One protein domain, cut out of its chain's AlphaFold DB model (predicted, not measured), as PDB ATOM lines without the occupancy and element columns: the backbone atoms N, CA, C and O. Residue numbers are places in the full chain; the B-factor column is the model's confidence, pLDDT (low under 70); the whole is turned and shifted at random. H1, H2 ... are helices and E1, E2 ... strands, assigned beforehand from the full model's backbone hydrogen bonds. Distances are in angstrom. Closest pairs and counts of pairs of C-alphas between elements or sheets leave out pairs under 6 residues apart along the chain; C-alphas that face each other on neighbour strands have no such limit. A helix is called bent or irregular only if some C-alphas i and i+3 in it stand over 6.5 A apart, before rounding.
ATOM      1  N   ASP A 110     -40.471   5.261   2.455       95.88
ATOM      2  CA  ASP A 110     -39.587   5.828   3.474       95.88
ATOM      3  C   ASP A 110     -38.784   7.025   2.935       95.88
ATOM      4  O   ASP A 110     -38.697   8.053   3.609       95.88
ATOM      5  N   GLU A 111     -38.294   6.963   1.690       96.25
ATOM      6  CA  GLU A 111     -37.675   8.102   0.989       96.25
ATOM      7  C   GLU A 111     -38.606   9.326   0.985       96.25
ATOM      8  O   GLU A 111     -38.201  10.425   1.372       96.25
ATOM      9  N   LYS A 112     -39.882   9.147   0.613       96.50
ATOM     10  CA  LYS A 112     -40.854  10.253   0.569       96.50
ATOM     11  C   LYS A 112     -41.205  10.780   1.957       96.50
ATOM     12  O   LYS A 112     -41.365  11.990   2.127       96.50
ATOM     13  N   LEU A 113     -41.272   9.914   2.969       96.12
ATOM     14  CA  LEU A 113     -41.446  10.340   4.361       96.12
ATOM     15  C   LEU A 113     -40.272  11.204   4.836       96.12
ATOM     16  O   LEU A 113     -40.494  12.230   5.486       96.12
ATOM     17  N   VAL A 114     -39.035  10.827   4.498       96.31
ATOM     18  CA  VAL A 114     -37.832  11.616   4.809       96.31
ATOM     19  C   VAL A 114     -37.884  12.979   4.118       96.31
ATOM     20  O   VAL A 114     -37.658  13.993   4.778       96.31
ATOM     21  N   GLU A 115     -38.249  13.037   2.835       97.00
ATOM     22  CA  GLU A 115     -38.365  14.296   2.087       97.00
ATOM     23  C   GLU A 115     -39.416  15.249   2.685       97.00
ATOM     24  O   GLU A 115     -39.140  16.440   2.864       97.00
ATOM     25  N   ILE A 116     -40.600  14.746   3.061       97.25
ATOM     26  CA  ILE A 116     -41.652  15.566   3.690       97.25
ATOM     27  C   ILE A 116     -41.201  16.067   5.067       97.25
ATOM     28  O   ILE A 116     -41.366  17.248   5.387       97.25
ATOM     29  N   ARG A 117     -40.594  15.200   5.888       95.25
ATOM     30  CA  ARG A 117     -40.072  15.586   7.211       95.25
ATOM     31  C   ARG A 117     -38.975  16.644   7.089       95.25
ATOM     32  O   ARG A 117     -39.024  17.645   7.804       95.25
ATOM     33  N   ALA A 118     -38.047  16.480   6.145       96.19
ATOM     34  CA  ALA A 118     -37.018  17.473   5.847       96.19
ATOM     35  C   ALA A 118     -37.634  18.805   5.384       96.19
ATOM     36  O   ALA A 118     -37.205  19.877   5.815       96.19
ATOM     37  N   PHE A 119     -38.694  18.759   4.567       97.31
ATOM     38  CA  PHE A 119     -39.434  19.956   4.174       97.31
ATOM     39  C   PHE A 119     -40.048  20.672   5.388       97.31
ATOM     40  O   PHE A 119     -39.893  21.887   5.524       97.31
ATOM     41  N   TYR A 120     -40.696  19.948   6.306       96.19
ATOM     42  CA  TYR A 120     -41.249  20.527   7.538       96.19
ATOM     43  C   TYR A 120     -40.177  21.145   8.442       96.19
ATOM     44  O   TYR A 120     -40.386  22.230   8.998       96.19
ATOM     45  N   GLN A 121     -39.016  20.505   8.568       94.31
ATOM     46  CA  GLN A 121     -37.910  20.985   9.403       94.31
ATOM     47  C   GLN A 121     -37.321  22.321   8.924       94.31
ATOM     48  O   GLN A 121     -36.775  23.070   9.732       94.31
ATOM     49  N   ARG A 122     -37.506  22.699   7.650       94.62
ATOM     50  CA  ARG A 122     -37.112  24.031   7.149       94.62
ATOM     51  C   ARG A 122     -37.831  25.183   7.861       94.62
ATOM     52  O   ARG A 122     -37.309  26.296   7.888       94.62
ATOM     53  N   PHE A 123     -39.025  24.941   8.410       95.50
ATOM     54  CA  PHE A 123     -39.905  25.989   8.949       95.50
ATOM     55  C   PHE A 123     -40.284  25.801  10.419       95.50
ATOM     56  O   PHE A 123     -40.828  26.723  11.031       95.50
ATOM     57  N   THR A 124     -40.032  24.619  10.976       94.38
ATOM     58  CA  THR A 124     -40.526  24.212  12.293       94.38
ATOM     59  C   THR A 124     -39.387  23.789  13.216       94.38
ATOM     60  O   THR A 124     -38.285  23.483  12.765       94.38
ATOM     61  N   ARG A 125     -39.656  23.768  14.524       89.69
ATOM     62  CA  ARG A 125     -38.840  23.038  15.501       89.69
ATOM     63  C   ARG A 125     -39.550  21.726  15.817       89.69
ATOM     64  O   ARG A 125     -40.697  21.760  16.257       89.69
ATOM     65  N   SER A 126     -38.879  20.596  15.612       82.81
ATOM     66  CA  SER A 126     -39.404  19.296  16.031       82.81
ATOM     67  C   SER A 126     -39.391  19.204  17.553       82.81
ATOM     68  O   SER A 126     -38.358  19.441  18.179       82.81
ATOM     69  N   ASN A 127     -40.540  18.883  18.136       77.69
ATOM     70  CA  ASN A 127     -40.668  18.646  19.565       77.69
ATOM     71  C   ASN A 127     -41.577  17.438  19.794       77.69
ATOM     72  O   ASN A 127     -42.661  17.373  19.209       77.69
ATOM     73  N   ASP A 128     -41.133  16.489  20.616       73.00
ATOM     74  CA  ASP A 128     -41.997  15.403  21.067       73.00
ATOM     75  C   ASP A 128     -42.968  15.987  22.093       73.00
ATOM     76  O   ASP A 128     -42.560  16.499  23.136       73.00
ATOM     77  N   LEU A 129     -44.262  15.966  21.776       65.06
ATOM     78  CA  LEU A 129     -45.289  16.421  22.714       65.06
ATOM     79  C   LEU A 129     -45.497  15.416  23.863       65.06
ATOM     80  O   LEU A 129     -46.187  15.741  24.831       65.06
ATOM     81  N   GLY A 130     -44.877  14.235  23.763       59.62
ATOM     82  CA  GLY A 130     -44.794  13.201  24.782       59.62
ATOM     83  C   GLY A 130     -46.137  12.569  25.138       59.62
ATOM     84  O   GLY A 130     -47.030  12.437  24.294       59.62
ATOM     85  N   VAL A 131     -46.236  12.115  26.389       57.72
ATOM     86  CA  VAL A 131     -47.380  11.392  26.961       57.72
ATOM     87  C   VAL A 131     -48.000  12.256  28.061       57.72
ATOM     88  O   VAL A 131     -47.384  12.400  29.117       57.72
ATOM     89  N   GLY A 132     -49.171  12.844  27.780       60.59
ATOM     90  CA  GLY A 132     -49.933  13.791  28.620       60.59
ATOM     91  C   GLY A 132     -49.308  14.211  29.958       60.59
ATOM     92  O   GLY A 132     -48.418  15.069  29.987       60.59
ATOM     93  N   ASP A 133     -49.777  13.623  31.065       48.50
ATOM     94  CA  ASP A 133     -49.497  14.070  32.444       48.50
ATOM     95  C   ASP A 133     -47.996  14.078  32.811       48.50
ATOM     96  O   ASP A 133     -47.583  14.788  33.729       48.50
ATOM     97  N   LYS A 134     -47.151  13.341  32.074       43.91
ATOM     98  CA  LYS A 134     -45.702  13.234  32.332       43.91
ATOM     99  C   LYS A 134     -44.883  14.420  31.808       43.91
ATOM    100  O   LYS A 134     -43.704  14.517  32.135       43.91
ATOM    101  N   VAL A 135     -45.480  15.318  31.015       42.72
ATOM    102  CA  VAL A 135     -44.784  16.459  30.374       42.72
ATOM    103  C   VAL A 135     -45.379  17.825  30.757       42.72
ATOM    104  O   VAL A 135     -45.008  18.847  30.187       42.72
ATOM    105  N   GLY A 136     -46.324  17.868  31.705       46.88
ATOM    106  CA  GLY A 136     -46.961  19.112  32.171       46.88
ATOM    107  C   GLY A 136     -47.939  19.763  31.178       46.88
ATOM    108  O   GLY A 136     -48.424  20.870  31.422       46.88
ATOM    109  N   ASN A 137     -48.261  19.094  30.065       54.59
ATOM    110  CA  ASN A 137     -49.191  19.587  29.051       54.59
ATOM    111  C   ASN A 137     -50.652  19.306  29.453       54.59
ATOM    112  O   ASN A 137     -51.217  18.288  29.074       54.59
ATOM    113  N   VAL A 138     -51.300  20.248  30.148       53.16
ATOM    114  CA  VAL A 138     -52.719  20.157  30.592       53.16
ATOM    115  C   VAL A 138     -53.758  20.046  29.455       53.16
ATOM    116  O   VAL A 138     -54.929  19.736  29.685       53.16
ATOM    117  N   ASN A 139     -53.316  20.251  28.213       57.34
ATOM    118  CA  ASN A 139     -54.123  20.188  26.988       57.34
ATOM    119  C   ASN A 139     -54.044  18.840  26.263       57.34
ATOM    120  O   ASN A 139     -54.594  18.689  25.168       57.34
ATOM    121  N   VAL A 140     -53.308  17.896  26.845       59.34
ATOM    122  CA  VAL A 140     -53.098  16.540  26.351       59.34
ATOM    123  C   VAL A 140     -53.547  15.606  27.457       59.34
ATOM    124  O   VAL A 140     -53.143  15.752  28.604       59.34
ATOM    125  N   HIS A 141     -54.409  14.654  27.139       55.28
ATOM    126  CA  HIS A 141     -54.945  13.771  28.161       55.28
ATOM    127  C   HIS A 141     -53.980  12.645  28.548       55.28
ATOM    128  O   HIS A 141     -53.550  11.881  27.685       55.28
ATOM    129  N   GLY A 142     -53.749  12.481  29.855       59.31
ATOM    130  CA  GLY A 142     -53.356  11.213  30.476       59.31
ATOM    131  C   GLY A 142     -52.153  10.516  29.832       59.31
ATOM    132  O   GLY A 142     -51.101  11.119  29.642       59.31
ATOM    133  N   ASN A 143     -52.325   9.231  29.493       56.59
ATOM    134  CA  ASN A 143     -51.306   8.369  28.876       56.59
ATOM    135  C   ASN A 143     -51.297   8.397  27.328       56.59
ATOM    136  O   ASN A 143     -50.657   7.549  26.702       56.59
ATOM    137  N   THR A 144     -51.979   9.345  26.674       59.00
ATOM    138  CA  THR A 144     -52.005   9.419  25.202       59.00
ATOM    139  C   THR A 144     -50.679   9.946  24.654       59.00
ATOM    140  O   THR A 144     -50.258  11.056  24.984       59.00
ATOM    141  N   ARG A 145     -50.033   9.168  23.777       66.25
ATOM    142  CA  ARG A 145     -48.798   9.565  23.093       66.25
ATOM    143  C   ARG A 145     -49.132  10.314  21.806       66.25
ATOM    144  O   ARG A 145     -49.671   9.735  20.869       66.25
ATOM    145  N   LEU A 146     -48.818  11.606  21.761       66.69
ATOM    146  CA  LEU A 146     -49.110  12.446  20.591       66.69
ATOM    147  C   LEU A 146     -48.011  12.403  19.532       66.69
ATOM    148  O   LEU A 146     -48.287  12.663  18.362       66.69
ATOM    149  N   GLY A 147     -46.784  12.066  19.929       74.88
ATOM    150  CA  GLY A 147     -45.650  12.010  19.020       74.88
ATOM    151  C   GLY A 147     -45.067  13.383  18.689       74.88
ATOM    152  O   GLY A 147     -45.212  14.350  19.443       74.88
ATOM    153  N   VAL A 148     -44.391  13.474  17.541       82.00
ATOM    154  CA  VAL A 148     -43.575  14.647  17.183       82.00
ATOM    155  C   VAL A 148     -44.360  15.699  16.391       82.00
ATOM    156  O   VAL A 148     -44.853  15.453  15.282       82.00
ATOM    157  N   ALA A 149     -44.382  16.924  16.917       86.25
ATOM    158  CA  ALA A 149     -44.983  18.108  16.309       86.25
ATOM    159  C   ALA A 149     -43.942  19.026  15.656       86.25
ATOM    160  O   ALA A 149     -42.872  19.269  16.219       86.25
ATOM    161  N   GLY A 150     -44.301  19.633  14.523       92.00
ATOM    162  CA  GLY A 150     -43.579  20.777  13.973       92.00
ATOM    163  C   GLY A 150     -44.061  22.070  14.628       92.00
ATOM    164  O   GLY A 150     -45.037  22.667  14.175       92.00
ATOM    165  N   GLN A 151     -43.400  22.516  15.699       90.81
ATOM    166  CA  GLN A 151     -43.773  23.734  16.426       90.81
ATOM    167  C   GLN A 151     -43.328  25.005  15.693       90.81
ATOM    168  O   GLN A 151     -42.297  25.035  15.017       90.81
ATOM    169  N   LEU A 152     -44.102  26.080  15.868       92.19
ATOM    170  CA  LEU A 152     -43.748  27.427  15.428       92.19
ATOM    171  C   LEU A 152     -42.545  27.936  16.245       92.19
ATOM    172  O   LEU A 152     -42.690  28.123  17.453       92.19
ATOM    173  N   PRO A 153     -41.375  28.226  15.638       93.81
ATOM    174  CA  PRO A 153     -40.215  28.716  16.383       93.81
ATOM    175  C   PRO A 153     -40.352  30.222  16.684       93.81
ATOM    176  O   PRO A 153     -39.564  31.039  16.209       93.81
ATOM    177  N   ILE A 154     -41.391  30.595  17.440       93.62
ATOM    178  CA  ILE A 154     -41.847  31.980  17.620       93.62
ATOM    179  C   ILE A 154     -40.775  32.898  18.216       93.62
ATOM    180  O   ILE A 154     -40.645  34.039  17.782       93.62
ATOM    181  N   GLU A 155     -39.953  32.387  19.133       94.62
ATOM    182  CA  GLU A 155     -38.847  33.134  19.743       94.62
ATOM    183  C   GLU A 155     -37.885  33.694  18.688       94.62
ATOM    184  O   GLU A 155     -37.524  34.867  18.746       94.62
ATOM    185  N   ARG A 156     -37.542  32.904  17.657       95.62
ATOM    186  CA  ARG A 156     -36.657  33.353  16.566       95.62
ATOM    187  C   ARG A 156     -37.263  34.519  15.788       95.62
ATOM    188  O   ARG A 156     -36.539  35.425  15.384       95.62
ATOM    189  N   TYR A 157     -38.578  34.492  15.573       97.00
ATOM    190  CA  TYR A 157     -39.283  35.544  14.847       97.00
ATOM    191  C   TYR A 157     -39.465  36.805  15.697       97.00
ATOM    192  O   TYR A 157     -39.173  37.891  15.206       97.00
ATOM    193  N   LEU A 158     -39.886  36.679  16.959       96.69
ATOM    194  CA  LEU A 158     -40.037  37.822  17.866       96.69
ATOM    195  C   LEU A 158     -38.694  38.497  18.165       96.69
ATOM    196  O   LEU A 158     -38.608  39.721  18.155       96.69
ATOM    197  N   LYS A 159     -37.625  37.719  18.358       96.56
ATOM    198  CA  LYS A 159     -36.276  38.265  18.538       96.56
ATOM    199  C   LYS A 159     -35.834  39.060  17.307       96.56
ATOM    200  O   LYS A 159     -35.358  40.180  17.444       96.56
ATOM    201  N   ALA A 160     -36.069  38.529  16.103       97.00
ATOM    202  CA  ALA A 160     -35.764  39.241  14.864       97.00
ATOM    203  C   ALA A 160     -36.563  40.549  14.714       97.00
ATOM    204  O   ALA A 160     -36.005  41.542  14.251       97.00
ATOM    205  N   THR A 161     -37.845  40.578  15.106       96.31
ATOM    206  CA  THR A 161     -38.640  41.817  15.047       96.31
ATOM    207  C   THR A 161     -38.232  42.836  16.104       96.31
ATOM    208  O   THR A 161     -38.364  44.024  15.832       96.31
ATOM    209  N   LEU A 162     -37.742  42.412  17.273       96.00
ATOM    210  CA  LEU A 162     -37.236  43.307  18.320       96.00
ATOM    211  C   LEU A 162     -35.868  43.902  17.962       96.00
ATOM    212  O   LEU A 162     -35.698  45.114  18.043       96.00
ATOM    213  N   GLU A 163     -34.915  43.073  17.528       96.31
ATOM    214  CA  GLU A 163     -33.550  43.516  17.196       96.31
ATOM    215  C   GLU A 163     -33.518  44.458  15.988       96.31
ATOM    216  O   GLU A 163     -32.779  45.438  15.976       96.31
ATOM    217  N   GLU A 164     -34.351  44.204  14.975       96.25
ATOM    218  CA  GLU A 164     -34.394  45.022  13.758       96.25
ATOM    219  C   GLU A 164     -35.483  46.106  13.804       96.25
ATOM    220  O   GLU A 164     -35.712  46.778  12.798       96.25
ATOM    221  N   ARG A 165     -36.170  46.289  14.946       95.12
ATOM    222  CA  ARG A 165     -37.380  47.124  15.065       95.12
ATOM    223  C   ARG A 165     -37.184  48.531  14.511       95.12
ATOM    224  O   ARG A 165     -37.948  48.971  13.654       95.12
ATOM    225  N   GLU A 166     -36.139  49.219  14.960       93.88
ATOM    226  CA  GLU A 166     -35.876  50.607  14.565       93.88
ATOM    227  C   GLU A 166     -35.394  50.720  13.117       93.88
ATOM    228  O   GLU A 166     -35.779  51.636  12.388       93.88
ATOM    229  N   ARG A 167     -34.613  49.744  12.641       96.25
ATOM    230  CA  ARG A 167     -34.167  49.698  11.241       96.25
ATOM    231  C   ARG A 167     -35.324  49.413  10.283       96.25
ATOM    232  O   ARG A 167     -35.356  49.980   9.197       96.25
ATOM    233  N   LEU A 168     -36.272  48.564  10.680       94.88
ATOM    234  CA  LEU A 168     -37.485  48.279   9.914       94.88
ATOM    235  C   LEU A 168     -38.446  49.477   9.908       94.88
ATOM    236  O   LEU A 168     -39.015  49.779   8.864       94.88
ATOM    237  N   ARG A 169     -38.603  50.185  11.038       93.31
ATOM    238  CA  ARG A 169     -39.439  51.400  11.135       93.31
ATOM    239  C   ARG A 169     -38.894  52.566  10.317       93.31
ATOM    240  O   ARG A 169     -39.659  53.231   9.633       93.31
ATOM    241  N   SER A 170     -37.582  52.784  10.365       94.12
ATOM    242  CA  SER A 170     -36.906  53.846   9.607       94.12
ATOM    243  C   SER A 170     -36.681  53.511   8.127       94.12
ATOM    244  O   SER A 170     -36.118  54.324   7.402       94.12
ATOM    245  N   GLY A 171     -37.058  52.311   7.670       92.56
ATOM    246  CA  GLY A 171     -36.830  51.862   6.292       92.56
ATOM    247  C   GLY A 171     -35.371  51.513   5.954       92.56
ATOM    248  O   GLY A 171     -35.085  51.155   4.816       92.56
ATOM    249  N   LYS A 172     -34.446  51.542   6.928       96.12
ATOM    250  CA  LYS A 172     -33.021  51.173   6.761       96.12
ATOM    251  C   LYS A 172     -32.793  49.690   6.445       96.12
ATOM    252  O   LYS A 172     -31.692  49.295   6.068       96.12
ATOM    253  N   THR A 173     -33.790  48.841   6.667       96.88
ATOM    254  CA  THR A 173     -33.801  47.442   6.222       96.88
ATOM    255  C   THR A 173     -35.221  47.038   5.842       96.88
ATOM    256  O   THR A 173     -36.186  47.714   6.191       96.88
ATOM    257  N   THR A 174     -35.369  45.918   5.139       97.19
ATOM    258  CA  THR A 174     -36.679  45.386   4.744       97.19
ATOM    259  C   THR A 174     -36.947  44.041   5.407       97.19
ATOM    260  O   THR A 174     -36.028  43.278   5.704       97.19
ATOM    261  N   ILE A 175     -38.226  43.677   5.550       97.12
ATOM    262  CA  ILE A 175     -38.624  42.341   6.029       97.12
ATOM    263  C   ILE A 175     -38.007  41.226   5.170       97.12
ATOM    264  O   ILE A 175     -37.692  40.156   5.684       97.12
ATOM    265  N   SER A 176     -37.824  41.464   3.866       95.81
ATOM    266  CA  SER A 176     -37.200  40.483   2.973       95.81
ATOM    267  C   SER A 176     -35.720  40.284   3.302       95.81
ATOM    268  O   SER A 176     -35.285  39.140   3.399       95.81
ATOM    269  N   ALA A 177     -34.981  41.375   3.530       97.06
ATOM    270  CA  ALA A 177     -33.566  41.324   3.895       97.06
ATOM    271  C   ALA A 177     -33.358  40.628   5.250       97.06
ATOM    272  O   ALA A 177     -32.550  39.707   5.352       97.06
ATOM    273  N   VAL A 178     -34.157  40.985   6.263       97.56
ATOM    274  CA  VAL A 178     -34.091  40.355   7.594       97.56
ATOM    275  C   VAL A 178     -34.420  38.861   7.521       97.56
ATOM    276  O   VAL A 178     -33.716  38.039   8.110       97.56
ATOM    277  N   ALA A 179     -35.466  38.486   6.776       96.62
ATOM    278  CA  ALA A 179     -35.849  37.087   6.610       96.62
ATOM    279  C   ALA A 179     -34.743  36.255   5.943       96.62
ATOM    280  O   ALA A 179     -34.456  35.150   6.401       96.62
ATOM    281  N   GLN A 180     -34.096  36.793   4.904       96.12
ATOM    282  CA  GLN A 180     -32.985  36.133   4.219       96.12
ATOM    283  C   GLN A 180     -31.765  35.985   5.137       96.12
ATOM    284  O   GLN A 180     -31.261  34.875   5.300       96.12
ATOM    285  N   GLN A 181     -31.340  37.071   5.793       96.75
ATOM    286  CA  GLN A 181     -30.184  37.081   6.695       96.75
ATOM    287  C   GLN A 181     -30.347  36.077   7.845       96.75
ATOM    288  O   GLN A 181     -29.404  35.377   8.207       96.75
ATOM    289  N   ARG A 182     -31.555  35.976   8.412       95.69
ATOM    290  CA  ARG A 182     -31.840  35.138   9.590       95.69
ATOM    291  C   ARG A 182     -32.410  33.757   9.257       95.69
ATOM    292  O   ARG A 182     -32.743  33.001  10.176       95.69
ATOM    293  N   LYS A 183     -32.522  33.421   7.965       95.62
ATOM    294  CA  LYS A 183     -33.119  32.171   7.459       95.62
ATOM    295  C   LYS A 183     -34.511  31.920   8.063       95.62
ATOM    296  O   LYS A 183     -34.763  30.881   8.674       95.62
ATOM    297  N   LEU A 184     -35.393  32.914   7.948       96.19
ATOM    298  CA  LEU A 184     -36.773  32.903   8.449       96.19
ATOM    299  C   LEU A 184     -37.777  32.948   7.288       96.19
ATOM    300  O   LEU A 184     -37.478  33.468   6.213       96.19
ATOM    301  N   SER A 185     -39.011  32.478   7.509       97.00
ATOM    302  CA  SER A 185     -40.089  32.675   6.534       97.00
ATOM    303  C   SER A 185     -40.419  34.160   6.420       97.00
ATOM    304  O   SER A 185     -40.964  34.776   7.339       97.00
ATOM    305  N   ARG A 186     -40.162  34.726   5.239       96.81
ATOM    306  CA  ARG A 186     -40.545  36.100   4.894       96.81
ATOM    307  C   ARG A 186     -42.044  36.342   5.070       96.81
ATOM    308  O   ARG A 186     -42.440  37.428   5.488       96.81
ATOM    309  N   ARG A 187     -42.877  35.352   4.728       96.75
ATOM    310  CA  ARG A 187     -44.340  35.464   4.782       96.75
ATOM    311  C   ARG A 187     -44.816  35.598   6.225       96.75
ATOM    312  O   ARG A 187     -45.562  36.529   6.528       96.75
ATOM    313  N   TYR A 188     -44.326  34.729   7.105       97.62
ATOM    314  CA  TYR A 188     -44.688  34.784   8.515       97.62
ATOM    315  C   TYR A 188     -44.103  36.011   9.212       97.62
ATOM    316  O   TYR A 188     -44.842  36.715   9.894       97.62
ATOM    317  N   LEU A 189     -42.825  36.335   8.972       98.00
ATOM    318  CA  LEU A 189     -42.186  37.517   9.560       98.00
ATOM    319  C   LEU A 189     -42.932  38.806   9.190       98.00
ATOM    320  O   LEU A 189     -43.159  39.650  10.050       98.00
ATOM    321  N   ARG A 190     -43.379  38.935   7.931       97.06
ATOM    322  CA  ARG A 190     -44.204  40.066   7.485       97.06
ATOM    323  C   ARG A 190     -45.543  40.115   8.204       97.06
ATOM    324  O   ARG A 190     -45.939  41.181   8.658       97.06
ATOM    325  N   ARG A 191     -46.246  38.982   8.296       96.19
ATOM    326  CA  ARG A 191     -47.547  38.918   8.973       96.19
ATOM    327  C   ARG A 191     -47.402  39.295  10.443       96.19
ATOM    328  O   ARG A 191     -48.127  40.163  10.905       96.19
ATOM    329  N   LEU A 192     -46.418  38.718  11.131       97.00
ATOM    330  CA  LEU A 192     -46.101  39.029  12.521       97.00
ATOM    331  C   LEU A 192     -45.772  40.516  12.701       97.00
ATOM    332  O   LEU A 192     -46.373  41.167  13.546       97.00
ATOM    333  N   TRP A 193     -44.877  41.072  11.880       96.56
ATOM    334  CA  TRP A 193     -44.515  42.492  11.927       96.56
ATOM    335  C   TRP A 193     -45.721  43.415  11.728       96.56
ATOM    336  O   TRP A 193     -45.922  44.345  12.508       96.56
ATOM    337  N   ASN A 194     -46.545  43.139  10.715       95.12
ATOM    338  CA  ASN A 194     -47.737  43.928  10.419       95.12
ATOM    339  C   ASN A 194     -48.761  43.825  11.551       95.12
ATOM    340  O   ASN A 194     -49.331  44.835  11.954       95.12
ATOM    341  N   THR A 195     -48.974  42.628  12.101       93.94
ATOM    342  CA  THR A 195     -49.892  42.451  13.226       93.94
ATOM    343  C   THR A 195     -49.380  43.158  14.474       93.94
ATOM    344  O   THR A 195     -50.186  43.791  15.142       93.94
ATOM    345  N   LEU A 196     -48.079  43.113  14.780       93.75
ATOM    346  CA  LEU A 196     -47.507  43.760  15.968       93.75
ATOM    347  C   LEU A 196     -47.477  45.298  15.876       93.75
ATOM    348  O   LEU A 196     -47.589  45.981  16.895       93.75
ATOM    349  N   ASN A 197     -47.362  45.852  14.665       91.25
ATOM    350  CA  ASN A 197     -47.393  47.302  14.437       91.25
ATOM    351  C   ASN A 197     -48.790  47.852  14.094       91.25
ATOM    352  O   ASN A 197     -48.969  49.066  14.095       91.25
ATOM    353  N   GLY A 198     -49.771  46.994  13.813       87.06
ATOM    354  CA  GLY A 198     -51.134  47.407  13.477       87.06
ATOM    355  C   GLY A 198     -51.895  48.050  14.647       87.06
ATOM    356  O   GLY A 198     -51.553  47.852  15.812       87.06
ATOM    357  N   GLY A 199     -52.953  48.802  14.318       80.62
ATOM    358  CA  GLY A 199     -53.817  49.508  15.280       80.62
ATOM    359  C   GLY A 199     -55.233  48.937  15.449       80.62
ATOM    360  O   GLY A 199     -56.072  49.578  16.069       80.62
ATOM    361  N   GLY A 200     -55.543  47.772  14.868       82.88
ATOM    362  CA  GLY A 200     -56.883  47.178  14.972       82.88
ATOM    363  C   GLY A 200     -57.160  46.627  16.373       82.88
ATOM    364  O   GLY A 200     -56.369  45.824  16.848       82.88
ATOM    365  N   LYS A 201     -58.272  47.011  17.008       86.56
ATOM    366  CA  LYS A 201     -58.621  46.605  18.385       86.56
ATOM    367  C   LYS A 201     -58.769  45.082  18.526       86.56
ATOM    368  O   LYS A 201     -59.517  44.479  17.759       86.56
ATOM    369  N   SER A 202     -58.098  44.486  19.513       90.56
ATOM    370  CA  SER A 202     -58.133  43.048  19.816       90.56
ATOM    371  C   SER A 202     -57.814  42.777  21.288       90.56
ATOM    372  O   SER A 202     -56.717  43.085  21.752       90.56
ATOM    373  N   LEU A 203     -58.725  42.113  22.008       90.19
ATOM    374  CA  LEU A 203     -58.611  41.897  23.463       90.19
ATOM    375  C   LEU A 203     -57.353  41.122  23.890       90.19
ATOM    376  O   LEU A 203     -56.853  41.312  24.997       90.19
ATOM    377  N   ILE A 204     -56.816  40.265  23.015       92.50
ATOM    378  CA  ILE A 204     -55.601  39.484  23.292       92.50
ATOM    379  C   ILE A 204     -54.382  40.113  22.622       92.50
ATOM    380  O   ILE A 204     -53.352  40.321  23.269       92.50
ATOM    381  N   LEU A 205     -54.471  40.423  21.323       93.25
ATOM    382  CA  LEU A 205     -53.304  40.895  20.577       93.25
ATOM    383  C   LEU A 205     -52.842  42.280  21.034       93.25
ATOM    384  O   LEU A 205     -51.652  42.562  20.919       93.25
ATOM    385  N   ASP A 206     -53.719  43.123  21.587       91.88
ATOM    386  CA  ASP A 206     -53.318  44.443  22.085       91.88
ATOM    387  C   ASP A 206     -52.350  44.354  23.270       91.88
ATOM    388  O   ASP A 206     -51.384  45.119  23.313       91.88
ATOM    389  N   ARG A 207     -52.503  43.364  24.163       90.19
ATOM    390  CA  ARG A 207     -51.530  43.122  25.246       90.19
ATOM    391  C   ARG A 207     -50.182  42.666  24.698       90.19
ATOM    392  O   ARG A 207     -49.153  43.242  25.057       90.19
ATOM    393  N   VAL A 208     -50.189  41.719  23.758       93.12
ATOM    394  CA  VAL A 208     -48.965  41.231  23.097       93.12
ATOM    395  C   VAL A 208     -48.254  42.369  22.356       93.12
ATOM    396  O   VAL A 208     -47.037  42.516  22.467       93.12
ATOM    397  N   ARG A 209     -49.000  43.225  21.643       94.31
ATOM    398  CA  ARG A 209     -48.472  44.425  20.973       94.31
ATOM    399  C   ARG A 209     -47.874  45.407  21.960       94.31
ATOM    400  O   ARG A 209     -46.780  45.904  21.715       94.31
ATOM    401  N   HIS A 210     -48.591  45.716  23.038       92.25
ATOM    402  CA  HIS A 210     -48.142  46.666  24.048       92.25
ATOM    403  C   HIS A 210     -46.818  46.210  24.664       92.25
ATOM    404  O   HIS A 210     -45.838  46.954  24.637       92.25
ATOM    405  N   ARG A 211     -46.751  44.943  25.090       92.62
ATOM    406  CA  ARG A 211     -45.531  44.345  25.635       92.62
ATOM    407  C   ARG A 211     -44.398  44.322  24.612       92.62
ATOM    408  O   ARG A 211     -43.288  44.730  24.926       92.62
ATOM    409  N   TRP A 212     -44.671  43.931  23.367       95.25
ATOM    410  CA  TRP A 212     -43.668  43.951  22.297       95.25
ATOM    411  C   TRP A 212     -43.146  45.358  21.975       95.25
ATOM    412  O   TRP A 212     -41.964  45.512  21.674       95.25
ATOM    413  N   LYS A 213     -43.991  46.397  22.038       93.25
ATOM    414  CA  LYS A 213     -43.580  47.791  21.800       93.25
ATOM    415  C   LYS A 213     -42.635  48.310  22.887       93.25
ATOM    416  O   LYS A 213     -41.752  49.096  22.559       93.25
ATOM    417  N   GLN A 214     -42.816  47.873  24.132       93.38
ATOM    418  CA  GLN A 214     -42.003  48.295  25.279       93.38
ATOM    419  C   GLN A 214     -40.743  47.445  25.481       93.38
ATOM    420  O   GLN A 214     -39.748  47.955  25.984       93.38
ATOM    421  N   ALA A 215     -40.767  46.180  25.059       94.88
ATOM    422  CA  ALA A 215     -39.681  45.241  25.304       94.88
ATOM    423  C   ALA A 215     -38.372  45.598  24.579       94.88
ATOM    424  O   ALA A 215     -38.374  46.094  23.437       94.88
ATOM    425  N   LYS A 216     -37.259  45.255  25.230       92.88
ATOM    426  CA  LYS A 216     -35.909  45.158  24.661       92.88
ATOM    427  C   LYS A 216     -35.649  43.754  24.075       92.88
ATOM    428  O   LYS A 216     -36.378  42.811  24.389       92.88
ATOM    429  N   PRO A 217     -34.640  43.578  23.196       89.06
ATOM    430  CA  PRO A 217     -34.362  42.287  22.554       89.06
ATOM    431  C   PRO A 217     -34.129  41.092  23.496       89.06
ATOM    432  O   PRO A 217     -34.496  39.965  23.158       89.06
ATOM    433  N   ASP A 218     -33.543  41.318  24.669       90.06
ATOM    434  CA  ASP A 218     -33.268  40.322  25.711       90.06
ATOM    435  C   ASP A 218     -34.522  39.892  26.497       90.06
ATOM    436  O   ASP A 218     -34.563  38.798  27.062       90.06
ATOM    437  N   GLU A 219     -35.601  40.675  26.431       93.81
ATOM    438  CA  GLU A 219     -36.875  40.413  27.115       93.81
ATOM    439  C   GLU A 219     -37.852  39.559  26.282       93.81
ATOM    440  O   GLU A 219     -38.996  39.321  26.684       93.81
ATOM    441  N   VAL A 220     -37.413  39.038  25.127       94.88
ATOM    442  CA  VAL A 220     -38.242  38.223  24.217       94.88
ATOM    443  C   VAL A 220     -38.928  37.045  24.923       94.88
ATOM    444  O   VAL A 220     -40.067  36.706  24.593       94.88
ATOM    445  N   LYS A 221     -38.283  36.457  25.939       93.81
ATOM    446  CA  LYS A 221     -38.813  35.320  26.708       93.81
ATOM    447  C   LYS A 221     -40.144  35.630  27.396       93.81
ATOM    448  O   LYS A 221     -41.005  34.752  27.453       93.81
ATOM    449  N   ALA A 222     -40.347  36.855  27.879       91.81
ATOM    450  CA  ALA A 222     -41.595  37.243  28.540       91.81
ATOM    451  C   ALA A 222     -42.772  37.261  27.550       91.81
ATOM    452  O   ALA A 222     -43.856  36.764  27.855       91.81
ATOM    453  N   ILE A 223     -42.538  37.760  26.330       95.00
ATOM    454  CA  ILE A 223     -43.540  37.764  25.255       95.00
ATOM    455  C   ILE A 223     -43.825  36.334  24.794       95.00
ATOM    456  O   ILE A 223     -44.983  35.957  24.637       95.00
ATOM    457  N   VAL A 224     -42.777  35.523  24.603       94.56
ATOM    458  CA  VAL A 224     -42.924  34.105  24.237       94.56
ATOM    459  C   VAL A 224     -43.761  33.370  25.282       94.56
ATOM    460  O   VAL A 224     -44.681  32.656  24.908       94.56
ATOM    461  N   THR A 225     -43.509  33.602  26.572       93.12
ATOM    462  CA  THR A 225     -44.267  32.982  27.672       93.12
ATOM    463  C   THR A 225     -45.753  33.334  27.608       93.12
ATOM    464  O   THR A 225     -46.591  32.442  27.693       93.12
ATOM    465  N   GLU A 226     -46.099  34.607  27.397       92.50
ATOM    466  CA  GLU A 226     -47.498  35.037  27.248       92.50
ATOM    467  C   GLU A 226     -48.168  34.411  26.017       92.50
ATOM    468  O   GLU A 226     -49.288  33.906  26.106       92.50
ATOM    469  N   VAL A 227     -47.481  34.395  24.870       94.31
ATOM    470  CA  VAL A 227     -47.988  33.745  23.653       94.31
ATOM    471  C   VAL A 227     -48.195  32.249  23.894       94.31
ATOM    472  O   VAL A 227     -49.226  31.709  23.503       94.31
ATOM    473  N   THR A 228     -47.269  31.573  24.573       91.19
ATOM    474  CA  THR A 228     -47.390  30.147  24.901       91.19
ATOM    475  C   THR A 228     -48.550  29.869  25.855       91.19
ATOM    476  O   THR A 228     -49.284  28.909  25.635       91.19
ATOM    477  N   GLN A 229     -48.783  30.722  26.854       90.75
ATOM    478  CA  GLN A 229     -49.942  30.616  27.747       90.75
ATOM    479  C   GLN A 229     -51.265  30.732  26.977       90.75
ATOM    480  O   GLN A 229     -52.168  29.924  27.173       90.75
ATOM    481  N   TRP A 230     -51.367  31.676  26.038       92.62
ATOM    482  CA  TRP A 230     -52.546  31.800  25.175       92.62
ATOM    483  C   TRP A 230     -52.680  30.656  24.164       92.62
ATOM    484  O   TRP A 230     -53.791  30.192  23.911       92.62
ATOM    485  N   GLN A 231     -51.574  30.143  23.616       91.56
ATOM    486  CA  GLN A 231     -51.593  28.919  22.810       91.56
ATOM    487  C   GLN A 231     -52.146  27.749  23.632       91.56
ATOM    488  O   GLN A 231     -52.972  26.992  23.130       91.56
ATOM    489  N   GLN A 232     -51.745  27.631  24.899       87.50
ATOM    490  CA  GLN A 232     -52.265  26.614  25.808       87.50
ATOM    491  C   GLN A 232     -53.742  26.853  26.172       87.50
ATOM    492  O   GLN A 232     -54.504  25.907  26.314       87.50
ATOM    493  N   ALA A 233     -54.194  28.097  26.269       89.62
ATOM    494  CA  ALA A 233     -55.589  28.397  26.590       89.62
ATOM    495  C   ALA A 233     -56.576  28.142  25.436       89.62
ATOM    496  O   ALA A 233     -57.776  28.035  25.670       89.62
ATOM    497  N   LEU A 234     -56.093  28.098  24.190       91.94
ATOM    498  CA  LEU A 234     -56.945  28.131  22.992       91.94
ATOM    499  C   LEU A 234     -56.810  26.897  22.093       91.94
ATOM    500  O   LEU A 234     -57.526  26.788  21.093       91.94
ATOM    501  N   TRP A 235     -55.918  25.964  22.434       88.38
ATOM    502  CA  TRP A 235     -55.688  24.739  21.674       88.38
ATOM    503  C   TRP A 235     -55.642  23.506  22.572       88.38
ATOM    504  O   TRP A 235     -54.998  23.499  23.619       88.38
ATOM    505  N   ILE A 236     -56.264  22.433  22.097       82.75
ATOM    506  CA  ILE A 236     -56.164  21.088  22.664       82.75
ATOM    507  C   ILE A 236     -55.679  20.111  21.602       82.75
ATOM    508  O   ILE A 236     -55.887  20.327  20.405       82.75
ATOM    509  N   PHE A 237     -55.079  19.009  22.042       79.44
ATOM    510  CA  PHE A 237     -54.671  17.937  21.144       79.44
ATOM    511  C   PHE A 237     -55.534  16.689  21.319       79.44
ATOM    512  O   PHE A 237     -56.013  16.383  22.412       79.44
ATOM    513  N   GLY A 238     -55.743  15.970  20.219       73.25
ATOM    514  CA  GLY A 238     -56.385  14.660  20.190       73.25
ATOM    515  C   GLY A 238     -55.430  13.563  19.708       73.25
ATOM    516  O   GLY A 238     -54.426  13.868  19.064       73.25
ATOM    517  N   PRO A 239     -55.734  12.288  19.996       69.31
ATOM    518  CA  PRO A 239     -55.007  11.158  19.426       69.31
ATOM    519  C   PRO A 239     -55.113  11.140  17.896       69.31
ATOM    520  O   PRO A 239     -56.126  11.549  17.326       69.31
ATOM    521  N   PHE A 484     -50.853  32.644  15.904       95.56
ATOM    522  CA  PHE A 484     -50.112  31.816  16.860       95.56
ATOM    523  C   PHE A 484     -50.775  30.443  17.057       95.56
ATOM    524  O   PHE A 484     -51.340  30.156  18.115       95.56
ATOM    525  N   PRO A 485     -50.716  29.549  16.055       93.62
ATOM    526  CA  PRO A 485     -51.074  28.156  16.277       93.62
ATOM    527  C   PRO A 485     -50.059  27.495  17.209       93.62
ATOM    528  O   PRO A 485     -48.886  27.871  17.217       93.62
ATOM    529  N   MET A 486     -50.490  26.498  17.978       87.31
ATOM    530  CA  MET A 486     -49.599  25.770  18.887       87.31
ATOM    531  C   MET A 486     -48.613  24.861  18.136       87.31
ATOM    532  O   MET A 486     -47.449  24.743  18.515       87.31
ATOM    533  N   ALA A 487     -49.053  24.281  17.018       90.69
ATOM    534  CA  ALA A 487     -48.227  23.540  16.075       90.69
ATOM    535  C   ALA A 487     -48.521  23.981  14.634       90.69
ATOM    536  O   ALA A 487     -49.645  24.343  14.286       90.69
ATOM    537  N   LEU A 488     -47.498  23.963  13.780       93.94
ATOM    538  CA  LEU A 488     -47.633  24.264  12.353       93.94
ATOM    539  C   LEU A 488     -47.996  23.022  11.539       93.94
ATOM    540  O   LEU A 488     -48.717  23.146  10.545       93.94
ATOM    541  N   CYS A 489     -47.493  21.855  11.949       92.81
ATOM    542  CA  CYS A 489     -47.833  20.581  11.335       92.81
ATOM    543  C   CYS A 489     -47.664  19.373  12.271       92.81
ATOM    544  O   CYS A 489     -46.907  19.425  13.249       92.81
ATOM    545  N   TYR A 490     -48.322  18.265  11.922       89.69
ATOM    546  CA  TYR A 490     -48.030  16.935  12.460       89.69
ATOM    547  C   TYR A 490     -46.831  16.322  11.722       89.69
ATOM    548  O   TYR A 490     -46.939  15.934  10.558       89.69
ATOM    549  N   SER A 491     -45.664  16.272  12.370       88.38
ATOM    550  CA  SER A 491     -44.405  15.924  11.688       88.38
ATOM    551  C   SER A 491     -44.075  14.432  11.685       88.38
ATOM    552  O   SER A 491     -43.265  13.990  10.872       88.38
ATOM    553  N   GLN A 492     -44.720  13.638  12.545       84.44
ATOM    554  CA  GLN A 492     -44.495  12.196  12.577       84.44
ATOM    555  C   GLN A 492     -45.026  11.494  11.317       84.44
ATOM    556  O   GLN A 492     -44.403  10.532  10.865       84.44
ATOM    557  N   ILE A 493     -46.081  12.038  10.690       88.06
ATOM    558  CA  ILE A 493     -46.799  11.520   9.505       88.06
ATOM    559  C   ILE A 493     -47.461  10.159   9.755       88.06
ATOM    560  O   ILE A 493     -48.661  10.033   9.542       88.06
ATOM    561  N   VAL A 494     -46.710   9.169  10.231       85.50
ATOM    562  CA  VAL A 494     -47.225   7.875  10.689       85.50
ATOM    563  C   VAL A 494     -47.734   8.025  12.126       85.50
ATOM    564  O   VAL A 494     -46.960   8.473  12.979       85.50
ATOM    565  N   PRO A 495     -49.015   7.730  12.413       74.81
ATOM    566  CA  PRO A 495     -49.564   7.856  13.763       74.81
ATOM    567  C   PRO A 495     -48.862   6.957  14.784       74.81
ATOM    568  O   PRO A 495     -48.266   5.951  14.428       74.81
ATOM    569  N   VAL A 496     -48.940   7.321  16.065       66.62
ATOM    570  CA  VAL A 496     -48.260   6.600  17.158       66.62
ATOM    571  C   VAL A 496     -49.017   5.340  17.603       66.62
ATOM    572  O   VAL A 496     -48.415   4.425  18.156       66.62
ATOM    573  N   ASP A 497     -50.334   5.300  17.392       62.06
ATOM    574  CA  ASP A 497     -51.200   4.188  17.792       62.06
ATOM    575  C   ASP A 497     -51.397   3.214  16.620       62.06
ATOM    576  O   ASP A 497     -52.433   3.186  15.957       62.06
ATOM    577  N   GLU A 498     -50.335   2.473  16.296       56.09
ATOM    578  CA  GLU A 498     -50.276   1.601  15.112       56.09
ATOM    579  C   GLU A 498     -51.156   0.344  15.238       56.09
ATOM    580  O   GLU A 498     -51.519  -0.252  14.226       56.09
ATOM    581  N   VAL A 499     -51.543  -0.045  16.460       51.03
ATOM    582  CA  VAL A 499     -52.319  -1.274  16.723       51.03
ATOM    583  C   VAL A 499     -53.808  -1.093  16.387       51.03
ATOM    584  O   VAL A 499     -54.483  -2.062  16.047       51.03
ATOM    585  N   LEU A 500     -54.325   0.143  16.427       56.66
ATOM    586  CA  LEU A 500     -55.734   0.480  16.172       56.66
ATOM    587  C   LEU A 500     -55.889   1.666  15.197       56.66
ATOM    588  O   LEU A 500     -56.740   2.536  15.405       56.66
ATOM    589  N   THR A 501     -55.087   1.715  14.121       63.78
ATOM    590  CA  THR A 501     -55.181   2.783  13.109       63.78
ATOM    591  C   THR A 501     -55.717   2.325  11.757       63.78
ATOM    592  O   THR A 501     -55.225   1.393  11.131       63.78
ATOM    593  N   MET A 502     -56.697   3.072  11.251       71.12
ATOM    594  CA  MET A 502     -57.189   2.954   9.874       71.12
ATOM    595  C   MET A 502     -56.504   3.961   8.930       71.12
ATOM    596  O   MET A 502     -56.777   3.988   7.733       71.12
ATOM    597  N   THR A 503     -55.643   4.835   9.466       75.50
ATOM    598  CA  THR A 503     -54.884   5.848   8.717       75.50
ATOM    599  C   THR A 503     -53.391   5.641   8.932       75.50
ATOM    600  O   THR A 503     -52.894   5.884  10.023       75.50
ATOM    601  N   LEU A 504     -52.663   5.231   7.893       80.19
ATOM    602  CA  LEU A 504     -51.212   5.048   7.982       80.19
ATOM    603  C   LEU A 504     -50.440   6.362   7.814       80.19
ATOM    604  O   LEU A 504     -49.430   6.566   8.475       80.19
ATOM    605  N   PHE A 505     -50.914   7.268   6.953       88.19
ATOM    606  CA  PHE A 505     -50.285   8.571   6.722       88.19
ATOM    607  C   PHE A 505     -51.269   9.701   7.030       88.19
ATOM    608  O   PHE A 505     -52.250   9.898   6.311       88.19
ATOM    609  N   HIS A 506     -51.001  10.449   8.099       86.56
ATOM    610  CA  HIS A 506     -51.806  11.576   8.564       86.56
ATOM    611  C   HIS A 506     -51.190  12.908   8.133       86.56
ATOM    612  O   HIS A 506     -50.080  13.260   8.543       86.56
ATOM    613  N   ARG A 507     -51.926  13.667   7.315       89.94
ATOM    614  CA  ARG A 507     -51.517  14.992   6.840       89.94
ATOM    615  C   ARG A 507     -52.277  16.086   7.581       89.94
ATOM    616  O   ARG A 507     -53.467  16.280   7.355       89.94
ATOM    617  N   GLU A 508     -51.560  16.867   8.381       89.25
ATOM    618  CA  GLU A 508     -52.107  18.054   9.043       89.25
ATOM    619  C   GLU A 508     -51.058  19.168   9.050       89.25
ATOM    620  O   GLU A 508     -50.291  19.307   9.993       89.25
ATOM    621  N   ASP A 509     -50.979  19.926   7.955       94.00
ATOM    622  CA  ASP A 509     -49.960  20.955   7.689       94.00
ATOM    623  C   ASP A 509     -50.573  22.296   7.225       94.00
ATOM    624  O   ASP A 509     -49.901  23.164   6.655       94.00
ATOM    625  N   GLY A 510     -51.872  22.494   7.477       94.12
ATOM    626  CA  GLY A 510     -52.614  23.674   7.024       94.12
ATOM    627  C   GLY A 510     -52.083  24.985   7.611       94.12
ATOM    628  O   GLY A 510     -51.985  25.992   6.903       94.12
ATOM    629  N   HIS A 511     -51.675  24.978   8.884       94.94
ATOM    630  CA  HIS A 511     -51.068  26.142   9.532       94.94
ATOM    631  C   HIS A 511     -49.711  26.491   8.917       94.94
ATOM    632  O   HIS A 511     -49.480  27.659   8.597       94.94
ATOM    633  N   LEU A 512     -48.856  25.489   8.677       96.50
ATOM    634  CA  LEU A 512     -47.599  25.655   7.949       96.50
ATOM    635  C   LEU A 512     -47.842  26.292   6.572       96.50
ATOM    636  O   LEU A 512     -47.271  27.340   6.265       96.50
ATOM    637  N   SER A 513     -48.742  25.712   5.778       96.44
ATOM    638  CA  SER A 513     -49.059  26.177   4.422       96.44
ATOM    639  C   SER A 513     -49.589  27.613   4.386       96.44
ATOM    640  O   SER A 513     -49.207  28.404   3.519       96.44
ATOM    641  N   ARG A 514     -50.454  27.980   5.336       95.50
ATOM    642  CA  ARG A 514     -51.066  29.314   5.412       95.50
ATOM    643  C   ARG A 514     -50.078  30.391   5.864       95.50
ATOM    644  O   ARG A 514     -50.120  31.512   5.348       95.50
ATOM    645  N   LEU A 515     -49.239  30.078   6.849       96.69
ATOM    646  CA  LEU A 515     -48.386  31.057   7.525       96.69
ATOM    647  C   LEU A 515     -46.990  31.167   6.913       96.69
ATOM    648  O   LEU A 515     -46.481  32.280   6.775       96.69
ATOM    649  N   MET A 516     -46.386  30.038   6.547       96.69
ATOM    650  CA  MET A 516     -44.961  29.969   6.221       96.69
ATOM    651  C   MET A 516     -44.684  29.937   4.726       96.69
ATOM    652  O   MET A 516     -43.763  30.620   4.275       96.69
ATOM    653  N   LEU A 517     -45.457  29.155   3.972       97.06
ATOM    654  CA  LEU A 517     -45.081  28.762   2.616       97.06
ATOM    655  C   LEU A 517     -45.469  29.811   1.571       97.06
ATOM    656  O   LEU A 517     -46.531  30.435   1.632       97.06
ATOM    657  N   THR A 518     -44.623  29.983   0.563       95.94
ATOM    658  CA  THR A 518     -44.992  30.613  -0.711       95.94
ATOM    659  C   THR A 518     -45.884  29.686  -1.547       95.94
ATOM    660  O   THR A 518     -46.040  28.507  -1.239       95.94
ATOM    661  N   ALA A 519     -46.467  30.194  -2.640       96.06
ATOM    662  CA  ALA A 519     -47.247  29.356  -3.558       96.06
ATOM    663  C   ALA A 519     -46.408  28.219  -4.173       96.06
ATOM    664  O   ALA A 519     -46.918  27.118  -4.352       96.06
ATOM    665  N   SER A 520     -45.122  28.467  -4.455       97.12
ATOM    666  CA  SER A 520     -44.211  27.447  -4.986       97.12
ATOM    667  C   SER A 520     -43.881  26.375  -3.953       97.12
ATOM    668  O   SER A 520     -43.938  25.192  -4.261       97.12
ATOM    669  N   GLU A 521     -43.579  26.775  -2.718       97.50
ATOM    670  CA  GLU A 521     -43.288  25.837  -1.626       97.50
ATOM    671  C   GLU A 521     -44.519  25.013  -1.239       97.50
ATOM    672  O   GLU A 521     -44.397  23.834  -0.926       97.50
ATOM    673  N   ARG A 522     -45.718  25.607  -1.296       97.38
ATOM    674  CA  ARG A 522     -46.964  24.868  -1.085       97.38
ATOM    675  C   ARG A 522     -47.174  23.800  -2.157       97.38
ATOM    676  O   ARG A 522     -47.460  22.668  -1.796       97.38
ATOM    677  N   ARG A 523     -46.981  24.142  -3.439       97.25
ATOM    678  CA  ARG A 523     -47.037  23.158  -4.535       97.25
ATOM    679  C   ARG A 523     -46.028  22.035  -4.322       97.25
ATOM    680  O   ARG A 523     -46.424  20.883  -4.348       97.25
ATOM    681  N   GLN A 524     -44.784  22.371  -3.975       97.62
ATOM    682  CA  GLN A 524     -43.757  21.376  -3.658       97.62
ATOM    683  C   GLN A 524     -44.212  20.406  -2.553       97.62
ATOM    684  O   GLN A 524     -44.051  19.200  -2.691       97.62
ATOM    685  N   LEU A 525     -44.794  20.910  -1.460       97.69
ATOM    686  CA  LEU A 525     -45.303  20.058  -0.384       97.69
ATOM    687  C   LEU A 525     -46.502  19.203  -0.831       97.69
ATOM    688  O   LEU A 525     -46.586  18.029  -0.475       97.69
ATOM    689  N   ASP A 526     -47.422  19.778  -1.607       96.88
ATOM    690  CA  ASP A 526     -48.565  19.053  -2.167       96.88
ATOM    691  C   ASP A 526     -48.117  17.922  -3.106       96.88
ATOM    692  O   ASP A 526     -48.672  16.822  -3.035       96.88
ATOM    693  N   ASP A 527     -47.078  18.160  -3.908       96.25
ATOM    694  CA  ASP A 527     -46.463  17.175  -4.795       96.25
ATOM    695  C   ASP A 527     -45.810  16.039  -4.006       96.25
ATOM    696  O   ASP A 527     -46.111  14.879  -4.270       96.25
ATOM    697  N   LEU A 528     -45.032  16.342  -2.959       97.56
ATOM    698  CA  LEU A 528     -44.444  15.316  -2.087       97.56
ATOM    699  C   LEU A 528     -45.510  14.395  -1.469       97.56
ATOM    700  O   LEU A 528     -45.359  13.174  -1.450       97.56
ATOM    701  N   TRP A 529     -46.624  14.961  -0.999       96.88
ATOM    702  CA  TRP A 529     -47.744  14.184  -0.457       96.88
ATOM    703  C   TRP A 529     -48.526  13.413  -1.522       96.88
ATOM    704  O   TRP A 529     -49.136  12.382  -1.218       96.88
ATOM    705  N   ARG A 530     -48.586  13.925  -2.752       95.31
ATOM    706  CA  ARG A 530     -49.188  13.232  -3.897       95.31
ATOM    707  C   ARG A 530     -48.321  12.037  -4.299       95.31
ATOM    708  O   ARG A 530     -48.854  10.944  -4.453       95.31
ATOM    709  N   GLU A 531     -47.004  12.213  -4.352       96.56
ATOM    710  CA  GLU A 531     -46.036  11.145  -4.607       96.56
ATOM    711  C   GLU A 531     -46.019  10.087  -3.498       96.56
ATOM    712  O   GLU A 531     -46.058   8.904  -3.815       96.56
ATOM    713  N   LEU A 532     -46.041  10.471  -2.213       96.94
ATOM    714  CA  LEU A 532     -46.139   9.510  -1.102       96.94
ATOM    715  C   LEU A 532     -47.376   8.614  -1.250       96.94
ATOM    716  O   LEU A 532     -47.284   7.395  -1.107       96.94
ATOM    717  N   ARG A 533     -48.539   9.207  -1.555       93.94
ATOM    718  CA  ARG A 533     -49.787   8.458  -1.776       93.94
ATOM    719  C   ARG A 533     -49.689   7.524  -2.977       93.94
ATOM    720  O   ARG A 533     -50.151   6.393  -2.885       93.94
ATOM    721  N   PHE A 534     -49.074   7.991  -4.062       95.12
ATOM    722  CA  PHE A 534     -48.875   7.211  -5.279       95.12
ATOM    723  C   PHE A 534     -47.967   6.007  -5.045       95.12
ATOM    724  O   PHE A 534     -48.361   4.875  -5.289       95.12
ATOM    725  N   VAL A 535     -46.778   6.250  -4.497       95.75
ATOM    726  CA  VAL A 535     -45.758   5.224  -4.274       95.75
ATOM    727  C   VAL A 535     -46.219   4.185  -3.257       95.75
ATOM    728  O   VAL A 535     -45.918   3.010  -3.420       95.75
ATOM    729  N   SER A 536     -46.960   4.582  -2.222       95.12
ATOM    730  CA  SER A 536     -47.392   3.665  -1.159       95.12
ATOM    731  C   SER A 536     -48.653   2.851  -1.477       95.12
ATOM    732  O   SER A 536     -48.949   1.905  -0.740       95.12
ATOM    733  N   ASP A 537     -49.414   3.226  -2.513       94.31
ATOM    734  CA  ASP A 537     -50.778   2.737  -2.788       94.31
ATOM    735  C   ASP A 537     -51.732   2.843  -1.586       94.31
ATOM    736  O   ASP A 537     -52.721   2.110  -1.470       94.31
ATOM    737  N   TRP A 538     -51.445   3.764  -0.664       91.00
ATOM    738  CA  TRP A 538     -52.157   3.853   0.604       91.00
ATOM    739  C   TRP A 538     -53.685   3.970   0.464       91.00
ATOM    740  O   TRP A 538     -54.380   3.233   1.166       91.00
ATOM    741  N   PRO A 539     -54.249   4.797  -0.442       91.81
ATOM    742  CA  PRO A 539     -55.701   4.882  -0.600       91.81
ATOM    743  C   PRO A 539     -56.379   3.545  -0.932       91.81
ATOM    744  O   PRO A 539     -57.510   3.323  -0.511       91.81
ATOM    745  N   LEU A 540     -55.695   2.640  -1.645       93.06
ATOM    746  CA  LEU A 540     -56.208   1.300  -1.951       93.06
ATOM    747  C   LEU A 540     -56.063   0.365  -0.749       93.06
ATOM    748  O   LEU A 540     -57.025  -0.296  -0.368       93.06
ATOM    749  N   LYS A 541     -54.893   0.366  -0.098       90.62
ATOM    750  CA  LYS A 541     -54.642  -0.433   1.118       90.62
ATOM    751  C   LYS A 541     -55.615  -0.082   2.247       90.62
ATOM    752  O   LYS A 541     -56.032  -0.955   3.005       90.62
ATOM    753  N   LYS A 542     -56.032   1.183   2.323       88.69
ATOM    754  CA  LYS A 542     -57.051   1.666   3.261       88.69
ATOM    755  C   LYS A 542     -58.427   1.033   3.025       88.69
ATOM    756  O   LYS A 542     -59.143   0.814   3.996       88.69
ATOM    757  N   VAL A 543     -58.794   0.709   1.779       91.12
ATOM    758  CA  VAL A 543     -60.030  -0.044   1.482       91.12
ATOM    759  C   VAL A 543     -59.930  -1.446   2.065       91.12
ATOM    760  O   VAL A 543     -60.825  -1.850   2.792       91.12
ATOM    761  N   THR A 544     -58.823  -2.155   1.831       89.81
ATOM    762  CA  THR A 544     -58.608  -3.497   2.397       89.81
ATOM    763  C   THR A 544     -58.692  -3.485   3.924       89.81
ATOM    764  O   THR A 544     -59.388  -4.312   4.507       89.81
ATOM    765  N   ALA A 545     -58.047  -2.510   4.572       86.81
ATOM    766  CA  ALA A 545     -58.127  -2.343   6.021       86.81
ATOM    767  C   ALA A 545     -59.560  -2.038   6.502       86.81
ATOM    768  O   ALA A 545     -59.972  -2.527   7.550       86.81
ATOM    769  N   MET A 546     -60.326  -1.250   5.737       86.81
ATOM    770  CA  MET A 546     -61.726  -0.941   6.041       86.81
ATOM    771  C   MET A 546     -62.632  -2.171   5.936       86.81
ATOM    772  O   MET A 546     -63.446  -2.384   6.829       86.81
ATOM    773  N   GLU A 547     -62.511  -2.970   4.874       88.56
ATOM    774  CA  GLU A 547     -63.342  -4.169   4.696       88.56
ATOM    775  C   GLU A 547     -63.070  -5.192   5.803       88.56
ATOM    776  O   GLU A 547     -64.010  -5.661   6.440       88.56
ATOM    777  N   LEU A 548     -61.792  -5.442   6.121       87.50
ATOM    778  CA  LEU A 548     -61.408  -6.328   7.223       87.50
ATOM    779  C   LEU A 548     -61.970  -5.835   8.566       87.50
ATOM    780  O   LEU A 548     -62.490  -6.618   9.357       87.50
ATOM    781  N   LEU A 549     -61.893  -4.525   8.826       83.44
ATOM    782  CA  LEU A 549     -62.468  -3.938  10.035       83.44
ATOM    783  C   LEU A 549     -63.987  -4.147  10.091       83.44
ATOM    784  O   LEU A 549     -64.518  -4.457  11.155       83.44
ATOM    785  N   MET A 550     -64.692  -3.971   8.972       85.56
ATOM    786  CA  MET A 550     -66.140  -4.162   8.925       85.56
ATOM    787  C   MET A 550     -66.543  -5.623   9.135       85.56
ATOM    788  O   MET A 550     -67.464  -5.857   9.914       85.56
TER     789      MET A 550
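This is residues 110 to 239 and 484 to 550 of the 1013 residues of an uncharacterized protein of Planctomycetaceae bacterium (UniProt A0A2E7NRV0). What is the main picture? Two lobes follow each other along an elongated model: a cluster of helices, H3 to H8, and a looser lobe with H1 and H10 side by side, the small sheet E1 E2 near H1, and H11 turning away at the far end. A long unnamed stretch, residues 484 to 509, runs through the second lobe and is tied to E2 by a short antiparallel pairing of residues 489 to 490 with 149 to 150. What is it made of? The 197 printed residues hold eleven named helices and three named strands, in the order H1 E1 H2 E2 H3 H4 H5 H6 H7 H8 E3 H9 H10 H11; the class is mostly helix, and E1 and E2 are antiparallel. How compact is it? It is only just compact, close to loose, with a radius of gyration of the C-alphas of 19.4 A and spans of 64 by 38 by 27 A.

What comes first? H1, residues 110 to 121, begins at C-alpha 110 (-39.587, 5.828, 3.474) and is followed by E1, 125 to 128, H2, 132 to 135, and E2, 148 to 151. Which helices follow? They are H3, 154 to 163, H4, 165 to 169, H5, 175 to 181, H6, 186 to 197, H7, 205 to 214, and H8, 217 to 234, 26.7 A long. H8 is irregular, with C-alphas 218 and 221 7.5 A apart. What closes the printed part? E3, 235 to 237, comes before the cut, then H9, 510 to 515, H10, 519 to 536, 25.8 A long, and H11, 538 to 550, ending at C-alpha 550 (-66.140, -4.162, 8.925).

What does the hub H6 touch? Its residues 186 to 190 touch H5, closest C-alphas Ala 179 and Arg 186, 5.1 A; its residues 196 to 197 touch H7, Leu 196 and Arg 209, 5.1 A. It only just touches H3, with 3 pairs of C-alphas within 8 A, closest Tyr 157 and Leu 189, 6.3 A. What else meets? H7 and H8 form a helical hairpin at a shallow tilt of 10 degrees, closest C-alphas Val 208 and Ile 223, 6.8 A, and H8 touches H3 at Leu 162 and Pro 217, 5.2 A. H1 touches H10 at a shallow tilt of 24 degrees, opposite ways, closest C-alphas Lys 112 and Leu 532, 5.6 A; H9 is near H6 and H10, while H2, H4 and H11 touch no helix. How do backbones pair? In E1 and E2, N 125 and O 151 are 3.0 A apart and N 149 and O 127 2.9 A; E3 pairs with no named strand. Every O i to N i+4 pair is within hydrogen-bond range in H1, H3, H4, H5, H6, H7, H9 and H10, 11 of 14 are in H8 and 8 of 9 in H11, and H2 is too short for such a pair.

How far does it reach? The C-alphas of Ser 170 and Leu 548, the two farthest apart, are 65.0 A apart. Where is it cut? Residues 240 to 483 are not printed, and C-alphas 239 and 484 are 21.4 A apart; of the links printed whole, H2 to E2 is long. Where is confidence low? The pLDDT is under 70 at residues 129 to 146, 239 and 496 to 501.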